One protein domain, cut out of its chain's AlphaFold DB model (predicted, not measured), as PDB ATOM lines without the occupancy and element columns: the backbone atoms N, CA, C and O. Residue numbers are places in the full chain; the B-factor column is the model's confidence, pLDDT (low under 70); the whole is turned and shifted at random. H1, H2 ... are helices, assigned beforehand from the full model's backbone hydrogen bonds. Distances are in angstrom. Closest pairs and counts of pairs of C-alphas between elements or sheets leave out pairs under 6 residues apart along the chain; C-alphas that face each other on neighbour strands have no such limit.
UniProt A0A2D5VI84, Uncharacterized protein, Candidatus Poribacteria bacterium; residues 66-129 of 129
ATOM      1  N   LEU A  66     201.610 142.776 219.657       86.06
ATOM      2  CA  LEU A  66     202.309 141.484 219.623       86.06
ATOM      3  C   LEU A  66     201.339 140.314 219.401       86.06
ATOM      4  O   LEU A  66     201.587 139.463 218.557       86.06
ATOM      5  N   ARG A  67     200.155 140.366 220.028       88.56
ATOM      6  CA  ARG A  67     199.088 139.368 219.836       88.56
ATOM      7  C   ARG A  67     198.675 139.158 218.373       88.56
ATOM      8  O   ARG A  67     198.242 138.070 218.033       88.56
ATOM      9  N   LEU A  68     198.743 140.194 217.528       85.00
ATOM     10  CA  LEU A  68     198.406 140.096 216.100       85.00
ATOM     11  C   LEU A  68     199.595 139.569 215.297       85.00
ATOM     12  O   LEU A  68     199.416 138.824 214.338       85.00
ATOM     13  N   LYS A  69     200.813 139.933 215.710       84.06
ATOM     14  CA  LYS A  69     202.046 139.402 215.129       84.06
ATOM     15  C   LYS A  69     202.164 137.893 215.360       84.06
ATOM     16  O   LYS A  69     202.525 137.174 214.440       84.06
ATOM     17  N   ASP A  70     201.793 137.420 216.544       88.44
ATOM     18  CA  ASP A  70     201.898 136.007 216.923       88.44
ATOM     19  C   ASP A  70     200.827 135.119 216.259       88.44
ATOM     20  O   ASP A  70     200.940 133.895 216.256       88.44
ATOM     21  N   GLN A  71     199.788 135.715 215.662       87.69
ATOM     22  CA  GLN A  71     198.747 134.978 214.934       87.69
ATOM     23  C   GLN A  71     199.195 134.513 213.545       87.69
ATOM     24  O   GLN A  71     198.597 133.584 212.988       87.69
ATOM     25  N   VAL A  72     200.236 135.128 212.977       88.75
ATOM     26  CA  VAL A  72     200.778 134.739 211.673       88.75
ATOM     27  C   VAL A  72     202.023 133.861 211.850       88.75
ATOM     28  O   VAL A  72     202.911 134.212 212.626       88.75
ATOM     29  N   PRO A  73     202.125 132.713 211.151       89.31
ATOM     30  CA  PRO A  73     203.329 131.887 211.173       89.31
ATOM     31  C   PRO A  73     204.564 132.683 210.746       89.31
ATOM     32  O   PRO A  73     204.474 133.496 209.834       89.31
ATOM     33  N   ALA A  74     205.720 132.418 211.353       89.81
ATOM     34  CA  ALA A  74     206.996 133.032 210.979       89.81
ATOM     35  C   ALA A  74     207.759 132.142 209.978       89.81
ATOM     36  O   ALA A  74     208.805 131.585 210.296       89.81
ATOM     37  N   VAL A  75     207.190 131.958 208.785       89.19
ATOM     38  CA  VAL A  75     207.711 131.052 207.737       89.19
ATOM     39  C   VAL A  75     208.491 131.776 206.633       89.19
ATOM     40  O   VAL A  75     209.191 131.139 205.854       89.19
ATOM     41  N   GLY A  76     208.384 133.103 206.563       86.44
ATOM     42  CA  GLY A  76     209.052 133.953 205.585       86.44
ATOM     43  C   GLY A  76     208.773 135.434 205.846       86.44
ATOM     44  O   GLY A  76     208.704 135.873 206.999       86.44
ATOM     45  N   ASP A  77     208.609 136.216 204.775       85.38
ATOM     46  CA  ASP A  77     208.192 137.618 204.872       85.38
ATOM     47  C   ASP A  77     206.677 137.769 205.138       85.38
ATOM     48  O   ASP A  77     205.953 136.797 205.373       85.38
ATOM     49  N   PHE A  78     206.176 139.007 205.142       80.31
ATOM     50  CA  PHE A  78     204.778 139.292 205.467       80.31
ATOM     51  C   PHE A  78     203.769 138.594 204.535       80.31
ATOM     52  O   PHE A  78     202.663 138.287 204.986       80.31
ATOM     53  N   ILE A  79     204.117 138.342 203.267       86.00
ATOM     54  CA  ILE A  79     203.239 137.689 202.291       86.00
ATOM     55  C   ILE A  79     203.113 136.191 202.607       86.00
ATOM     56  O   ILE A  79     201.988 135.770 202.897       86.00
ATOM     57  N   PRO A  80     204.192 135.374 202.621       90.00
ATOM     58  CA  PRO A  80     204.102 133.966 203.001       90.00
ATOM     59  C   PRO A  80     203.473 133.761 204.378       90.00
ATOM     60  O   PRO A  80     202.638 132.875 204.534       90.00
ATOM     61  N   ASN A  81     203.792 134.613 205.358       90.31
ATOM     62  CA  ASN A  81     203.241 134.501 206.709       90.31
ATOM     63  C   ASN A  81     201.707 134.621 206.714       90.31
ATOM     64  O   ASN A  81     201.023 133.820 207.349       90.31
ATOM     65  N   ARG A  82     201.141 135.573 205.961       88.44
ATOM     66  CA  ARG A  82     199.680 135.741 205.846       88.44
ATOM     67  C   ARG A  82     199.022 134.598 205.071       88.44
ATOM     68  O   ARG A  82     197.995 134.090 205.512       88.44
ATOM     69  N   TRP A  83     199.613 134.158 203.959       90.50
ATOM     70  CA  TRP A  83     199.077 133.031 203.185       90.50
ATOM     71  C   TRP A  83     199.074 131.727 203.981       90.50
ATOM     72  O   TRP A  83     198.082 131.002 203.969       90.50
ATOM     73  N   CYS A  84     200.144 131.446 204.726       92.94
ATOM     74  CA  CYS A  84     200.204 130.272 205.590       92.94
ATOM     75  C   CYS A  84     199.212 130.353 206.755       92.94
ATOM     76  O   CYS A  84     198.661 129.320 207.126       92.94
ATOM     77  N   ALA A  85     198.938 131.544 207.301       91.56
ATOM     78  CA  ALA A  85     197.875 131.720 208.292       91.56
ATOM     79  C   ALA A  85     196.496 131.360 207.710       91.56
ATOM     80  O   ALA A  85     195.778 130.567 208.311       91.56
ATOM     81  N   LEU A  86     196.167 131.859 206.511       91.62
ATOM     82  CA  LEU A  86     194.904 131.538 205.834       91.62
ATOM     83  C   LEU A  86     194.770 130.038 205.544       91.62
ATOM     84  O   LEU A  86     193.727 129.449 205.812       91.62
ATOM     85  N   ALA A  87     195.832 129.402 205.037       92.56
ATOM     86  CA  ALA A  87     195.827 127.968 204.758       92.56
ATOM     87  C   ALA A  87     195.682 127.127 206.038       92.56
ATOM     88  O   ALA A  87     194.924 126.158 206.056       92.56
ATOM     89  N   ARG A  88     196.379 127.505 207.118       92.81
ATOM     90  CA  ARG A  88     196.256 126.866 208.436       92.81
ATOM     91  C   ARG A  88     194.818 126.941 208.948       92.81
ATOM     92  O   ARG A  88     194.289 125.919 209.376       92.81
ATOM     93  N   ASP A  89     194.210 128.123 208.903       92.81
ATOM     94  CA  ASP A  89     192.867 128.348 209.444       92.81
ATOM     95  C   ASP A  89     191.806 127.597 208.623       92.81
ATOM     96  O   ASP A  89     190.931 126.959 209.201       92.81
ATOM     97  N   PHE A  90     191.955 127.548 207.295       93.38
ATOM     98  CA  PHE A  90     191.104 126.748 206.408       93.38
ATOM     99  C   PHE A  90     191.192 125.238 206.689       93.38
ATOM    100  O   PHE A  90     190.177 124.547 206.753       93.38
ATOM    101  N   VAL A  91     192.402 124.701 206.886       94.00
ATOM    102  CA  VAL A  91     192.581 123.277 207.221       94.00
ATOM    103  C   VAL A  91     191.998 122.953 208.596       94.00
ATOM    104  O   VAL A  91     191.421 121.881 208.769       94.00
ATOM    105  N   ALA A  92     192.140 123.854 209.571       93.19
ATOM    106  CA  ALA A  92     191.548 123.679 210.894       93.19
ATOM    107  C   ALA A  92     190.014 123.609 210.822       93.19
ATOM    108  O   ALA A  92     189.436 122.717 211.439       93.19
ATOM    109  N   ASP A  93     189.392 124.473 210.016       93.12
ATOM    110  CA  ASP A  93     187.944 124.494 209.784       93.12
ATOM    111  C   ASP A  93     187.438 123.183 209.151       93.12
ATOM    112  O   ASP A  93     186.524 122.550 209.673       93.12
ATOM    113  N   ILE A  94     188.118 122.674 208.112       93.31
ATOM    114  CA  ILE A  94     187.808 121.354 207.515       93.31
ATOM    115  C   ILE A  94     187.895 120.221 208.545       93.31
ATOM    116  O   ILE A  94     187.172 119.232 208.456       93.31
ATOM    117  N   GLN A  95     188.814 120.338 209.502       96.00
ATOM    118  CA  GLN A  95     189.028 119.347 210.556       96.00
ATOM    119  C   GLN A  95     188.107 119.539 211.768       96.00
ATOM    120  O   GLN A  95     188.338 118.886 212.785       96.00
ATOM    121  N   GLU A  96     187.120 120.438 211.689       93.62
ATOM    122  CA  GLU A  96     186.207 120.788 212.787       93.62
ATOM    123  C   GLU A  96     186.946 121.262 214.055       93.62
ATOM    124  O   GLU A  96     186.471 121.124 215.186       93.62
ATOM    125  N   LYS A  97     188.148 121.823 213.887       92.69
ATOM    126  CA  LYS A  97     188.922 122.414 214.980       92.69
ATOM    127  C   LYS A  97     188.542 123.875 215.141       92.69
ATOM    128  O   LYS A  97     188.200 124.554 214.179       92.69
ATOM    129  N   ALA A  98     188.688 124.385 216.361       82.00
ATOM    130  CA  ALA A  98     188.550 125.812 216.607       82.00
ATOM    131  C   ALA A  98     189.558 126.595 215.745       82.00
ATOM    132  O   ALA A  98     190.771 126.459 215.919       82.00
ATOM    133  N   SER A  99     189.047 127.415 214.832       80.81
ATOM    134  CA  SER A  99     189.813 128.356 214.021       80.81
ATOM    135  C   SER A  99     189.387 129.788 214.348       80.81
ATOM    136  O   SER A  99     188.270 130.046 214.801       80.81
ATOM    137  N   SER A 100     190.285 130.750 214.136       76.38
ATOM    138  CA  SER A 100     189.901 132.161 214.094       76.38
ATOM    139  C   SER A 100     188.957 132.425 212.920       76.38
ATOM    140  O   SER A 100     189.006 131.724 211.910       76.38
ATOM    141  N   ASN A 101     188.132 133.471 213.028       80.81
ATOM    142  CA  ASN A 101     187.394 133.990 211.877       80.81
ATOM    143  C   ASN A 101     188.399 134.323 210.760       80.81
ATOM    144  O   ASN A 101     189.263 135.182 210.944       80.81
ATOM    145  N   TYR A 102     188.286 133.632 209.628       88.19
ATOM    146  CA  TYR A 102     189.124 133.810 208.446       88.19
ATOM    147  C   TYR A 102     188.246 134.133 207.231       88.19
ATOM    148  O   TYR A 102     187.023 134.021 207.293       88.19
ATOM    149  N   LEU A 103     188.866 134.569 206.134       88.75
ATOM    150  CA  LEU A 103     188.146 134.856 204.891       88.75
ATOM    151  C   LEU A 103     187.632 133.555 204.268       88.75
ATOM    152  O   LEU A 103     188.420 132.725 203.817       88.75
ATOM    153  N   THR A 104     186.312 133.402 204.219       90.25
ATOM    154  CA  THR A 104     185.635 132.212 203.692       90.25
ATOM    155  C   THR A 104     185.279 132.358 202.209       90.25
ATOM    156  O   THR A 104     185.347 133.441 201.621       90.25
ATOM    157  N   PHE A 105     184.794 131.275 201.590       91.62
ATOM    158  CA  PHE A 105     184.214 131.344 200.242       91.62
ATOM    159  C   PHE A 105     182.986 132.255 200.161       91.62
ATOM    160  O   PHE A 105     182.768 132.892 199.129       91.62
ATOM    161  N   ARG A 106     182.200 132.359 201.242       92.00
ATOM    162  CA  ARG A 106     181.066 133.287 201.300       92.00
ATOM    163  C   ARG A 106     181.551 134.731 201.218       92.00
ATOM    164  O   ARG A 106     180.968 135.516 200.475       92.00
ATOM    165  N   ASP A 107     182.631 135.065 201.918       92.00
ATOM    166  CA  ASP A 107     183.229 136.403 201.858       92.00
ATOM    167  C   ASP A 107     183.774 136.699 200.457       92.00
ATOM    168  O   ASP A 107     183.485 137.751 199.888       92.00
ATOM    169  N   GLY A 108     184.466 135.728 199.849       92.75
ATOM    170  CA  GLY A 108     184.954 135.833 198.472       92.75
ATOM    171  C   GLY A 108     183.837 136.083 197.452       92.75
ATOM    172  O   GLY A 108     183.970 136.956 196.594       92.75
ATOM    173  N   TRP A 109     182.706 135.381 197.574       95.19
ATOM    174  CA  TRP A 109     181.531 135.627 196.735       95.19
ATOM    175  C   TRP A 109     180.993 137.055 196.905       95.19
ATOM    176  O   TRP A 109     180.761 137.739 195.909       95.19
ATOM    177  N   ARG A 110     180.866 137.551 198.144       93.06
ATOM    178  CA  ARG A 110     180.406 138.928 198.414       93.06
ATOM    179  C   ARG A 110     181.330 139.974 197.793       93.06
ATOM    180  O   ARG A 110     180.850 140.942 197.204       93.06
ATOM    181  N   TYR A 111     182.647 139.766 197.872       92.06
ATOM    182  CA  TYR A 111     183.624 140.647 197.229       92.06
ATOM    183  C   TYR A 111     183.472 140.652 195.710       92.06
ATOM    184  O   TYR A 111     183.526 141.719 195.100       92.06
ATOM    185  N   GLN A 112     183.216 139.495 195.096       94.44
ATOM    186  CA  GLN A 112     182.971 139.419 193.659       94.44
ATOM    187  C   GLN A 112     181.707 140.193 193.254       94.44
ATOM    188  O   GLN A 112     181.748 140.926 192.269       94.44
ATOM    189  N   VAL A 113     180.616 140.107 194.025       92.69
ATOM    190  CA  VAL A 113     179.406 140.913 193.767       92.69
ATOM    191  C   VAL A 113     179.719 142.414 193.836       92.69
ATOM    192  O   VAL A 113     179.310 143.165 192.954       92.69
ATOM    193  N   ALA A 114     180.500 142.852 194.829       90.12
ATOM    194  CA  ALA A 114     180.917 144.252 194.946       90.12
ATOM    195  C   ALA A 114     181.787 144.713 193.762       90.12
ATOM    196  O   ALA A 114     181.587 145.807 193.233       90.12
ATOM    197  N   ILE A 115     182.729 143.875 193.316       91.62
ATOM    198  CA  ILE A 115     183.585 144.151 192.153       91.62
ATOM    199  C   ILE A 115     182.743 144.316 190.886       91.62
ATOM    200  O   ILE A 115     182.968 145.255 190.120       91.62
ATOM    201  N   GLU A 116     181.765 143.439 190.666       92.81
ATOM    202  CA  GLU A 116     180.882 143.534 189.503       92.81
ATOM    203  C   GLU A 116     179.996 144.783 189.553       92.81
ATOM    204  O   GLU A 116     179.886 145.482 188.547       92.81
ATOM    205  N   ALA A 117     179.458 145.142 190.722       91.00
ATOM    206  CA  ALA A 117     178.711 146.390 190.891       91.00
ATOM    207  C   ALA A 117     179.561 147.625 190.532       91.00
ATOM    208  O   ALA A 117     179.099 148.520 189.825       91.00
ATOM    209  N   ILE A 118     180.834 147.660 190.945       88.50
ATOM    210  CA  ILE A 118     181.763 148.747 190.588       88.50
ATOM    211  C   ILE A 118     181.991 148.799 189.074       88.50
ATOM    212  O   ILE A 118     181.939 149.876 188.483       88.50
ATOM    213  N   ARG A 119     182.238 147.644 188.443       90.19
ATOM    214  CA  ARG A 119     182.516 147.544 187.001       90.19
ATOM    215  C   ARG A 119     181.329 147.960 186.140       90.19
ATOM    216  O   ARG A 119     181.530 148.583 185.103       90.19
ATOM    217  N   GLN A 120     180.115 147.616 186.561       92.00
ATOM    218  CA  GLN A 120     178.888 147.923 185.825       92.00
ATOM    219  C   GLN A 120     178.416 149.369 186.033       92.00
ATOM    220  O   GLN A 120     177.666 149.886 185.211       92.00
ATOM    221  N   SER A 121     178.866 150.031 187.104       82.25
ATOM    222  CA  SER A 121     178.512 151.415 187.447       82.25
ATOM    223  C   SER A 121     176.996 151.724 187.445       82.25
ATOM    224  O   SER A 121     176.587 152.776 186.954       82.25
ATOM    225  N   PRO A 122     176.118 150.874 188.018       79.25
ATOM    226  CA  PRO A 122     174.673 151.129 188.024       79.25
ATOM    227  C   PRO A 122     174.260 152.252 189.004       79.25
ATOM    228  O   PRO A 122     173.072 152.502 189.195       79.25
ATOM    229  N   GLY A 123     175.220 152.922 189.654       81.88
ATOM    230  CA  GLY A 123     174.978 153.856 190.750       81.88
ATOM    231  C   GLY A 123     174.890 153.134 192.095       81.88
ATOM    232  O   GLY A 123     175.804 152.402 192.474       81.88
ATOM    233  N   TRP A 124     173.809 153.367 192.839       80.00
ATOM    234  CA  TRP A 124     173.573 152.734 194.139       80.00
ATOM    235  C   TRP A 124     173.256 151.246 193.973       80.00
ATOM    236  O   TRP A 124     172.367 150.881 193.210       80.00
ATOM    237  N   THR A 125     173.989 150.379 194.672       84.69
ATOM    238  CA  THR A 125     173.780 148.923 194.652       84.69
ATOM    239  C   THR A 125     173.829 148.383 196.066       84.69
ATOM    240  O   THR A 125     174.775 148.655 196.804       84.69
ATOM    241  N   GLU A 126     172.817 147.604 196.424       86.75
ATOM    242  CA  GLU A 126     172.785 146.868 197.679       86.75
ATOM    243  C   GLU A 126     173.578 145.565 197.530       86.75
ATOM    244  O   GLU A 126     173.493 144.885 196.505       86.75
ATOM    245  N   LEU A 127     174.379 145.228 198.538       84.94
ATOM    246  CA  LEU A 127     175.255 144.061 198.503       84.94
ATOM    247  C   LEU A 127     174.776 142.994 199.489       84.94
ATOM    248  O   LEU A 127     174.227 143.330 200.537       84.94
ATOM    249  N   PRO A 128     174.981 141.703 199.177       85.19
ATOM    250  CA  PRO A 128     174.501 140.621 200.022       85.19
ATOM    251  C   PRO A 128     175.148 140.641 201.415       85.19
ATOM    252  O   PRO A 128     176.354 140.891 201.563       85.19
ATOM    253  N   LEU A 129     174.326 140.348 202.429       79.25
ATOM    254  CA  LEU A 129     174.726 140.210 203.834       79.25
ATOM    255  C   LEU A 129     175.414 138.873 204.137       79.25
ATOM    256  O   LEU A 129     175.054 137.827 203.545       79.25
TER     257      LEU A 129
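This is residues 66 to 129 of the 129 residues of an uncharacterized protein of Candidatus Poribacteria bacterium (UniProt A0A2D5VI84). Two long helices, H2 and H3, are held apart in an open chain; the link after H2 folds back beside it before H3 leads away. The short H1 is set off to one side of H2, and the last residues after H3 turn back along it. The printed part has 64 residues with three named helices, H1, H2, H3, and no named strand: all helix. It is only just loose, close to extended, with a radius of gyration of the C-alphas of 15.8 A, and spans 43 by 29 by 18 A.

Find C-alpha 66 at (202.309, 141.484, 219.623), where H1, residues 66 to 69, begins. H2, residues 78 to 94, runs 24.8 A from (204.778, 139.292, 205.467). H3, residues 105 to 120, runs 22.6 A and ends at (178.888, 147.923, 185.825).

H1 and H2 are apart, as are H2 and H3, and H1 and H3. In H2 and H3 every O i to N i+4 pair is within hydrogen-bond range; H1 is too short for such a pair.

Look for the farthest C-alphas at Ala 74 and Pro 122, 43.6 A apart. Residues 118 to 124, of which 118 to 120 belong to H3, stand free. Both links are short, the printed part has no cut, and no printed residue is under 70 in pLDDT.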